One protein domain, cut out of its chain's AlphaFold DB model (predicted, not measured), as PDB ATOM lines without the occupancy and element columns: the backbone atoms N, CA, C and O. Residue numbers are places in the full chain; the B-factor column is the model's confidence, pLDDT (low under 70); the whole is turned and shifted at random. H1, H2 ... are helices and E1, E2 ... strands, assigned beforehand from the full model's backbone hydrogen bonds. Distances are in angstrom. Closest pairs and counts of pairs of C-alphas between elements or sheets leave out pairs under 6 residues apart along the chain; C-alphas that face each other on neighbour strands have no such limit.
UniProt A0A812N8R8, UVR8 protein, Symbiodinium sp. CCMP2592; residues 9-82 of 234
ATOM      1  N   ALA A   9    -163.467  27.934  72.224       90.00
ATOM      2  CA  ALA A   9    -162.726  27.026  73.085       90.00
ATOM      3  C   ALA A   9    -161.362  27.606  73.450       90.00
ATOM      4  O   ALA A   9    -160.857  28.536  72.821       90.00
ATOM      5  N   GLY A  10    -160.745  27.015  74.460       86.62
ATOM      6  CA  GLY A  10    -159.376  27.309  74.846       86.62
ATOM      7  C   GLY A  10    -158.793  26.142  75.623       86.62
ATOM      8  O   GLY A  10    -159.303  25.020  75.563       86.62
ATOM      9  N   ASP A  11    -157.707  26.389  76.349       85.62
ATOM     10  CA  ASP A  11    -157.089  25.337  77.151       85.62
ATOM     11  C   ASP A  11    -158.040  24.882  78.269       85.62
ATOM     12  O   ASP A  11    -158.408  25.654  79.164       85.62
ATOM     13  N   LYS A  12    -158.432  23.604  78.212       90.62
ATOM     14  CA  LYS A  12    -159.288  22.925  79.187       90.62
ATOM     15  C   LYS A  12    -160.699  23.514  79.339       90.62
ATOM     16  O   LYS A  12    -161.275  23.409  80.423       90.62
ATOM     17  N   PHE A  13    -161.279  24.099  78.287       92.81
ATOM     18  CA  PHE A  13    -162.697  24.481  78.297       92.81
ATOM     19  C   PHE A  13    -163.339  24.536  76.904       92.81
ATOM     20  O   PHE A  13    -162.664  24.748  75.895       92.81
ATOM     21  N   ILE A  14    -164.670  24.428  76.889       93.62
ATOM     22  CA  ILE A  14    -165.531  24.884  75.792       93.62
ATOM     23  C   ILE A  14    -166.419  26.000  76.335       93.62
ATOM     24  O   ILE A  14    -167.009  25.874  77.408       93.62
ATOM     25  N   GLN A  15    -166.514  27.089  75.582       95.19
ATOM     26  CA  GLN A  15    -167.478  28.153  75.800       95.19
ATOM     27  C   GLN A  15    -168.655  27.977  74.837       95.19
ATOM     28  O   GLN A  15    -168.473  27.762  73.639       95.19
ATOM     29  N   ILE A  16    -169.860  28.070  75.383       96.69
ATOM     30  CA  ILE A  16    -171.139  27.881  74.714       96.69
ATOM     31  C   ILE A  16    -172.010  29.082  75.078       96.69
ATOM     32  O   ILE A  16    -172.545  29.157  76.182       96.69
ATOM     33  N   GLY A  17    -172.094  30.050  74.169       96.12
ATOM     34  CA  GLY A  17    -172.708  31.347  74.426       96.12
ATOM     35  C   GLY A  17    -172.049  32.051  75.612       96.12
ATOM     36  O   GLY A  17    -170.832  32.270  75.618       96.12
ATOM     37  N   ASP A  18    -172.866  32.354  76.619       97.25
ATOM     38  CA  ASP A  18    -172.449  33.028  77.853       97.25
ATOM     39  C   ASP A  18    -172.008  32.065  78.971       97.25
ATOM     40  O   ASP A  18    -171.764  32.491  80.105       97.25
ATOM     41  N   PHE A  19    -171.844  30.773  78.658       97.50
ATOM     42  CA  PHE A  19    -171.417  29.739  79.601       97.50
ATOM     43  C   PHE A  19    -170.110  29.063  79.190       97.50
ATOM     44  O   PHE A  19    -169.797  28.929  78.010       97.50
ATOM     45  N   ARG A  20    -169.348  28.584  80.173       95.88
ATOM     46  CA  ARG A  20    -168.177  27.721  79.997       95.88
ATOM     47  C   ARG A  20    -168.364  26.420  80.755       95.88
ATOM     48  O   ARG A  20    -168.683  26.447  81.944       95.88
ATOM     49  N   ILE A  21    -168.069  25.317  80.074       96.25
ATOM     50  CA  ILE A  21    -167.785  24.027  80.701       96.25
ATOM     51  C   ILE A  21    -166.271  23.803  80.668       96.25
ATOM     52  O   ILE A  21    -165.642  23.937  79.614       96.25
ATOM     53  N   ALA A  22    -165.654  23.540  81.818       94.81
ATOM     54  CA  ALA A  22    -164.198  23.604  81.929       94.81
ATOM     55  C   ALA A  22    -163.631  22.691  83.010       94.81
ATOM     56  O   ALA A  22    -164.182  22.637  84.108       94.81
ATOM     57  N   GLN A  23    -162.451  22.109  82.772       93.12
ATOM     58  CA  GLN A  23    -161.604  21.688  83.889       93.12
ATOM     59  C   GLN A  23    -161.048  22.951  84.570       93.12
ATOM     60  O   GLN A  23    -160.238  23.703  84.013       93.12
ATOM     61  N   SER A  24    -161.519  23.174  85.787       84.81
ATOM     62  CA  SER A  24    -161.174  24.257  86.703       84.81
ATOM     63  C   SER A  24    -160.046  23.857  87.670       84.81
ATOM     64  O   SER A  24    -159.279  22.935  87.386       84.81
ATOM     65  N   ALA A  25    -159.876  24.628  88.747       74.31
ATOM     66  CA  ALA A  25    -158.778  24.505  89.700       74.31
ATOM     67  C   ALA A  25    -158.774  23.175  90.475       74.31
ATOM     68  O   ALA A  25    -159.727  22.394  90.442       74.31
ATOM     69  N   TRP A  26    -157.673  22.954  91.189       79.38
ATOM     70  CA  TRP A  26    -157.562  21.919  92.207       79.38
ATOM     71  C   TRP A  26    -158.172  22.424  93.514       79.38
ATOM     72  O   TRP A  26    -157.873  23.541  93.936       79.38
ATOM     73  N   GLU A  27    -158.984  21.605  94.173       81.50
ATOM     74  CA  GLU A  27    -159.509  21.898  95.507       81.50
ATOM     75  C   GLU A  27    -158.910  20.944  96.535       81.50
ATOM     76  O   GLU A  27    -158.845  19.734  96.311       81.50
ATOM     77  N   TYR A  28    -158.464  21.497  97.663       81.75
ATOM     78  CA  TYR A  28    -158.031  20.697  98.798       81.75
ATOM     79  C   TYR A  28    -159.256  20.136  99.506       81.75
ATOM     80  O   TYR A  28    -160.112  20.890  99.972       81.75
ATOM     81  N   ARG A  29    -159.331  18.814  99.599       81.88
ATOM     82  CA  ARG A  29    -160.460  18.103 100.189       81.88
ATOM     83  C   ARG A  29    -160.012  17.306 101.397       81.88
ATOM     84  O   ARG A  29    -158.958  16.671 101.395       81.88
ATOM     85  N   VAL A  30    -160.850  17.353 102.425       81.25
ATOM     86  CA  VAL A  30    -160.691  16.604 103.670       81.25
ATOM     87  C   VAL A  30    -161.628  15.409 103.613       81.25
ATOM     88  O   VAL A  30    -162.816  15.566 103.326       81.25
ATOM     89  N   SER A  31    -161.101  14.215 103.870       76.75
ATOM     90  CA  SER A  31    -161.892  12.986 103.911       76.75
ATOM     91  C   SER A  31    -161.460  12.090 105.074       76.75
ATOM     92  O   SER A  31    -160.331  12.224 105.552       76.75
ATOM     93  N   PRO A  32    -162.306  11.136 105.507       77.94
ATOM     94  CA  PRO A  32    -161.951  10.199 106.574       77.94
ATOM     95  C   PRO A  32    -160.696   9.362 106.288       77.94
ATOM     96  O   PRO A  32    -160.051   8.896 107.220       77.94
ATOM     97  N   THR A  33    -160.334   9.172 105.014       78.00
ATOM     98  CA  THR A  33    -159.171   8.371 104.592       78.00
ATOM     99  C   THR A  33    -157.923   9.211 104.310       78.00
ATOM    100  O   THR A  33    -156.932   8.686 103.810       78.00
ATOM    101  N   GLY A  34    -157.962  10.511 104.611       78.12
ATOM    102  CA  GLY A  34    -156.864  11.448 104.385       78.12
ATOM    103  C   GLY A  34    -157.259  12.623 103.496       78.12
ATOM    104  O   GLY A  34    -158.310  12.628 102.848       78.12
ATOM    105  N   ASN A  35    -156.396  13.634 103.475       87.38
ATOM    106  CA  ASN A  35    -156.621  14.857 102.713       87.38
ATOM    107  C   ASN A  35    -155.896  14.795 101.368       87.38
ATOM    108  O   ASN A  35    -154.789  14.264 101.281       87.38
ATOM    109  N   TYR A  36    -156.495  15.362 100.325       84.25
ATOM    110  CA  TYR A  36    -155.954  15.300  98.967       84.25
ATOM    111  C   TYR A  36    -156.423  16.475  98.109       84.25
ATOM    112  O   TYR A  36    -157.325  17.219  98.480       84.25
ATOM    113  N   TRP A  37    -155.799  16.638  96.944       83.38
ATOM    114  CA  TRP A  37    -156.200  17.621  95.940       83.38
ATOM    115  C   TRP A  37    -157.050  16.950  94.863       83.38
ATOM    116  O   TRP A  37    -156.616  15.971  94.258       83.38
ATOM    117  N   ALA A  38    -158.244  17.483  94.618       86.06
ATOM    118  CA  ALA A  38    -159.149  17.007  93.577       86.06
ATOM    119  C   ALA A  38    -159.209  18.009  92.420       86.06
ATOM    120  O   ALA A  38    -159.332  19.212  92.652       86.06
ATOM    121  N   GLU A  39    -159.153  17.531  91.178       91.06
ATOM    122  CA  GLU A  39    -159.472  18.371  90.020       91.06
ATOM    123  C   GLU A  39    -160.975  18.605  89.962       91.06
ATOM    124  O   GLU A  39    -161.751  17.700  90.270       91.06
ATOM    125  N   ALA A  40    -161.392  19.782  89.508       92.06
ATOM    126  CA  ALA A  40    -162.804  20.088  89.336       92.06
ATOM    127  C   ALA A  40    -163.161  20.343  87.868       92.06
ATOM    128  O   ALA A  40    -162.464  21.071  87.169       92.06
ATOM    129  N   PHE A  41    -164.294  19.824  87.416       94.44
ATOM    130  CA  PHE A  41    -165.000  20.228  86.208       94.44
ATOM    131  C   PHE A  41    -166.120  21.194  86.591       94.44
ATOM    132  O   PHE A  41    -166.880  20.912  87.505       94.44
ATOM    133  N   SER A  42    -166.247  22.330  85.921       95.31
ATOM    134  CA  SER A  42    -167.162  23.408  86.315       95.31
ATOM    135  C   SER A  42    -168.080  23.823  85.176       95.31
ATOM    136  O   SER A  42    -167.689  23.754  84.009       95.31
ATOM    137  N   ILE A  43    -169.272  24.297  85.538       95.69
ATOM    138  CA  ILE A  43    -170.208  25.000  84.657       95.69
ATOM    139  C   ILE A  43    -170.333  26.425  85.191       95.69
ATOM    140  O   ILE A  43    -170.782  26.630  86.320       95.69
ATOM    141  N   SER A  44    -169.889  27.406  84.406       95.19
ATOM    142  CA  SER A  44    -169.759  28.801  84.845       95.19
ATOM    143  C   SER A  44    -170.309  29.783  83.823       95.19
ATOM    144  O   SER A  44    -170.172  29.572  82.622       95.19
ATOM    145  N   HIS A  45    -170.883  30.880  84.297       95.69
ATOM    146  CA  HIS A  45    -171.455  31.936  83.473       95.69
ATOM    147  C   HIS A  45    -170.529  33.158  83.414       95.69
ATOM    148  O   HIS A  45    -169.739  33.393  84.332       95.69
ATOM    149  N   ARG A  46    -170.634  33.971  82.357       94.62
ATOM    150  CA  ARG A  46    -169.811  35.180  82.154       94.62
ATOM    151  C   ARG A  46    -169.939  36.245  83.241       94.62
ATOM    152  O   ARG A  46    -169.055  37.086  83.358       94.62
ATOM    153  N   SER A  47    -171.014  36.212  84.034       91.94
ATOM    154  CA  SER A  47    -171.153  37.029  85.258       91.94
ATOM    155  C   SER A  47    -170.085  36.697  86.302       91.94
ATOM    156  O   SER A  47    -169.881  37.442  87.254       91.94
ATOM    157  N   GLY A  48    -169.412  35.564  86.123       90.12
ATOM    158  CA  GLY A  48    -168.403  35.026  87.005       90.12
ATOM    159  C   GLY A  48    -168.938  34.029  88.023       90.12
ATOM    160  O   GLY A  48    -168.130  33.501  88.785       90.12
ATOM    161  N   LEU A  49    -170.249  33.758  88.009       92.56
ATOM    162  CA  LEU A  49    -170.889  32.749  88.847       92.56
ATOM    163  C   LEU A  49    -170.642  31.327  88.320       92.56
ATOM    164  O   LEU A  49    -170.474  31.105  87.119       92.56
ATOM    165  N   VAL A  50    -170.635  30.350  89.228       93.25
ATOM    166  CA  VAL A  50    -170.419  28.930  88.928       93.25
ATOM    167  C   VAL A  50    -171.634  28.189  89.439       93.25
ATOM    168  O   VAL A  50    -171.906  28.195  90.631       93.25
ATOM    169  N   SER A  51    -172.368  27.535  88.551       93.81
ATOM    170  CA  SER A  51    -173.602  26.873  88.961       93.81
ATOM    171  C   SER A  51    -173.337  25.505  89.582       93.81
ATOM    172  O   SER A  51    -174.033  25.085  90.506       93.81
ATOM    173  N   LYS A  52    -172.302  24.808  89.095       93.44
ATOM    174  CA  LYS A  52    -171.917  23.483  89.590       93.44
ATOM    175  C   LYS A  52    -170.444  23.189  89.336       93.44
ATOM    176  O   LYS A  52    -169.914  23.527  88.274       93.44
ATOM    177  N   ALA A  53    -169.810  22.533  90.302       92.88
ATOM    178  CA  ALA A  53    -168.480  21.953  90.196       92.88
ATOM    179  C   ALA A  53    -168.543  20.455  90.525       92.88
ATOM    180  O   ALA A  53    -169.186  20.041  91.488       92.88
ATOM    181  N   PHE A  54    -167.878  19.645  89.715       91.62
ATOM    182  CA  PHE A  54    -167.781  18.203  89.852       91.62
ATOM    183  C   PHE A  54    -166.326  17.812  90.062       91.62
ATOM    184  O   PHE A  54    -165.467  18.247  89.304       91.62
ATOM    185  N   PHE A  55    -166.036  16.971  91.040       90.44
ATOM    186  CA  PHE A  55    -164.668  16.677  91.445       90.44
ATOM    187  C   PHE A  55    -164.191  15.326  90.920       90.44
ATOM    188  O   PHE A  55    -164.974  14.402  90.697       90.44
ATOM    189  N   SER A  56    -162.876  15.196  90.749       88.88
ATOM    190  CA  SER A  56    -162.201  13.987  90.264       88.88
ATOM    191  C   SER A  56    -162.363  12.763  91.171       88.88
ATOM    192  O   SER A  56    -161.940  11.678  90.793       88.88
ATOM    193  N   ASP A  57    -162.935  12.941  92.359       84.25
ATOM    194  CA  ASP A  57    -163.278  11.913  93.347       84.25
ATOM    195  C   ASP A  57    -164.779  11.540  93.331       84.25
ATOM    196  O   ASP A  57    -165.236  10.753  94.161       84.25
ATOM    197  N   GLY A  58    -165.557  12.121  92.411       83.62
ATOM    198  CA  GLY A  58    -167.004  11.929  92.298       83.62
ATOM    199  C   GLY A  58    -167.859  12.819  93.197       83.62
ATOM    200  O   GLY A  58    -169.085  12.737  93.127       83.62
ATOM    201  N   GLY A  59    -167.259  13.667  94.034       85.25
ATOM    202  CA  GLY A  59    -168.004  14.671  94.781       85.25
ATOM    203  C   GLY A  59    -168.503  15.799  93.878       85.25
ATOM    204  O   GLY A  59    -168.040  15.982  92.752       85.25
ATOM    205  N   LEU A  60    -169.436  16.594  94.391       88.25
ATOM    206  CA  LEU A  60    -169.983  17.750  93.688       88.25
ATOM    207  C   LEU A  60    -170.264  18.901  94.654       88.25
ATOM    208  O   LEU A  60    -170.484  18.684  95.845       88.25
ATOM    209  N   GLN A  61    -170.270  20.113  94.115       88.81
ATOM    210  CA  GLN A  61    -170.743  21.334  94.757       88.81
ATOM    211  C   GLN A  61    -171.694  22.053  93.795       88.81
ATOM    212  O   GLN A  61    -171.455  22.084  92.587       88.81
ATOM    213  N   THR A  62    -172.772  22.626  94.318       90.88
ATOM    214  CA  THR A  62    -173.837  23.273  93.536       90.88
ATOM    215  C   THR A  62    -174.149  24.645  94.114       90.88
ATOM    216  O   THR A  62    -173.809  24.921  95.265       90.88
ATOM    217  N   ASN A  63    -174.810  25.495  93.324       88.88
ATOM    218  CA  ASN A  63    -175.265  26.820  93.754       88.88
ATOM    219  C   ASN A  63    -174.112  27.686  94.297       88.88
ATOM    220  O   ASN A  63    -174.228  28.311  95.355       88.88
ATOM    221  N   LEU A  64    -172.960  27.669  93.615       82.31
ATOM    222  CA  LEU A  64    -171.752  28.315  94.120       82.31
ATOM    223  C   LEU A  64    -171.827  29.832  93.908       82.31
ATOM    224  O   LEU A  64    -171.587  30.345  92.814       82.31
ATOM    225  N   GLY A  65    -172.111  30.553  94.993       74.19
ATOM    226  CA  GLY A  65    -171.993  32.008  95.086       74.19
ATOM    227  C   GLY A  65    -170.649  32.475  95.665       74.19
ATOM    228  O   GLY A  65    -169.864  31.688  96.201       74.19
ATOM    229  N   GLY A  66    -170.386  33.781  95.571       75.44
ATOM    230  CA  GLY A  66    -169.276  34.445  96.270       75.44
ATOM    231  C   GLY A  66    -167.890  33.848  95.985       75.44
ATOM    232  O   GLY A  66    -167.520  33.607  94.836       75.44
ATOM    233  N   ASP A  67    -167.099  33.619  97.037       69.12
ATOM    234  CA  ASP A  67    -165.714  33.141  96.916       69.12
ATOM    235  C   ASP A  67    -165.594  31.694  96.425       69.12
ATOM    236  O   ASP A  67    -164.618  31.367  95.747       69.12
ATOM    237  N   ALA A  68    -166.579  30.836  96.707       70.38
ATOM    238  CA  ALA A  68    -166.594  29.469  96.183       70.38
ATOM    239  C   ALA A  68    -166.661  29.485  94.649       70.38
ATOM    240  O   ALA A  68    -165.935  28.762  93.971       70.38
ATOM    241  N   SER A  69    -167.442  30.411  94.093       77.25
ATOM    242  CA  SER A  69    -167.527  30.619  92.652       77.25
ATOM    243  C   SER A  69    -166.195  31.045  92.021       77.25
ATOM    244  O   SER A  69    -165.774  30.497  90.999       77.25
ATOM    245  N   ARG A  70    -165.471  31.972  92.664       76.38
ATOM    246  CA  ARG A  70    -164.194  32.509  92.153       76.38
ATOM    247  C   ARG A  70    -163.138  31.429  91.909       76.38
ATOM    248  O   ARG A  70    -162.327  31.581  91.002       76.38
ATOM    249  N   ARG A  71    -163.152  30.342  92.689       79.69
ATOM    250  CA  ARG A  71    -162.174  29.243  92.588       79.69
ATOM    251  C   ARG A  71    -162.373  28.365  91.355       79.69
ATOM    252  O   ARG A  71    -161.401  27.847  90.809       79.69
ATOM    253  N   HIS A  72    -163.618  28.202  90.917       85.62
ATOM    254  CA  HIS A  72    -163.968  27.295  89.819       85.62
ATOM    255  C   HIS A  72    -164.286  28.029  88.516       85.62
ATOM    256  O   HIS A  72    -164.336  27.419  87.451       85.62
ATOM    257  N   ASN A  73    -164.445  29.348  88.572       85.94
ATOM    258  CA  ASN A  73    -164.623  30.187  87.403       85.94
ATOM    259  C   ASN A  73    -163.350  30.197  86.522       85.94
ATOM    260  O   ASN A  73    -162.235  30.442  86.986       85.94
ATOM    261  N   THR A  74    -163.523  29.958  85.219       86.56
ATOM    262  CA  THR A  74    -162.433  29.917  84.227       86.56
ATOM    263  C   THR A  74    -162.487  31.045  83.191       86.56
ATOM    264  O   THR A  74    -161.750  30.999  82.207       86.56
ATOM    265  N   TRP A  75    -163.317  32.075  83.386       89.69
ATOM    266  CA  TRP A  75    -163.532  33.184  82.440       89.69
ATOM    267  C   TRP A  75    -162.307  34.070  82.197       89.69
ATOM    268  O   TRP A  75    -162.229  34.728  81.166       89.69
ATOM    269  N   TRP A  76    -161.309  34.017  83.078       83.31
ATOM    270  CA  TRP A  76    -160.009  34.667  82.885       83.31
ATOM    271  C   TRP A  76    -159.143  34.006  81.793       83.31
ATOM    272  O   TRP A  76    -158.159  34.597  81.357       83.31
ATOM    273  N   ARG A  77    -159.478  32.785  81.344       83.44
ATOM    274  CA  ARG A  77    -158.744  32.087  80.274       83.44
ATOM    275  C   ARG A  77    -159.125  32.624  78.891       83.44
ATOM    276  O   ARG A  77    -160.307  32.846  78.614       83.44
ATOM    277  N   GLU A  78    -158.138  32.763  78.011       82.12
ATOM    278  CA  GLU A  78    -158.327  33.214  76.626       82.12
ATOM    279  C   GLU A  78    -159.182  32.215  75.825       82.12
ATOM    280  O   GLU A  78    -158.894  31.016  75.811       82.12
ATOM    281  N   ALA A  79    -160.221  32.712  75.145       77.31
ATOM    282  CA  ALA A  79    -161.046  31.932  74.225       77.31
ATOM    283  C   ALA A  79    -160.703  32.263  72.773       77.31
ATOM    284  O   ALA A  79    -160.528  33.424  72.410       77.31
ATOM    285  N   LYS A  80    -160.655  31.228  71.938       75.56
ATOM    286  CA  LYS A  80    -160.469  31.319  70.489       75.56
ATOM    287  C   LYS A  80    -161.566  30.527  69.798       75.56
ATOM    288  O   LYS A  80    -162.207  29.667  70.400       75.56
ATOM    289  N   GLU A  81    -161.789  30.799  68.522       72.38
ATOM    290  CA  GLU A  81    -162.661  29.952  67.710       72.38
ATOM    291  C   GLU A  81    -162.206  28.491  67.792       72.38
ATOM    292  O   GLU A  81    -161.006  28.209  67.829       72.38
ATOM    293  N   LEU A  82    -163.159  27.553  67.803       68.69
ATOM    294  CA  LEU A  82    -162.881  26.127  68.018       68.69
ATOM    295  C   LEU A  82    -161.834  25.560  67.038       68.69
ATOM    296  O   LEU A  82    -161.058  24.683  67.403       68.69
TER     297      LEU A  82
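Overview. This is residues 9 to 82 of the 234 residues of the protein "UVR8 protein" of Symbiodinium sp. CCMP2592 (UniProt A0A812N8R8). A twisted sheet of five strands curls round one short helix, H1, and the long hairpin of E2 and E3 sticks out at residues 30 to 35. The printed part has 74 residues, with E1 to E5 and then H1. The antiparallel sheet, E1 E2 E3 E4 E5, is a meander, each strand the neighbour of the one before. The class is mostly strand; the whole is compact, radius of gyration of the C-alphas 12.6 A, spanning 43 by 23 by 17 A.

Along the chain. E1, residues 13 to 16, 9.8 A, begins at C-alpha 13 (-162.697, 24.481, 78.297). E2, residues 19 to 29, 26.1 A, bends by 59 degrees at residue 22. E3 is residues 36 to 45, 27.5 A; E4, 50 to 55, 13.8 A; E5, 60 to 64, 10.7 A. H1, residues 66 to 72, 11.0 A, ends at C-alpha 72 (-163.968, 27.295, 89.819).

Arrangement. Within hydrogen-bond range are N 14 and O 21 of E1 and E2, 2.9 A; N 24 and O 40 of E2 and E3, 2.7 A; N 41 and O 54 of E3 and E4, 2.7 A; N 61 and O 53 of E4 and E5, 2.8 A. H1 is on the sheet; its closest C-alphas with E4 are Val 50 and Ser 69, 5.0 A. In H1, 1 of 3 O i to N i+4 pairs and 4 of 4 O i to N i+3 pairs are within range.

Size, cuts and confidence. The C-alphas farthest apart, Pro 32 and Glu 81, are 43.6 A apart. The printed part has no cut, and no link is long. Residues 67 and 82 have pLDDT under 70.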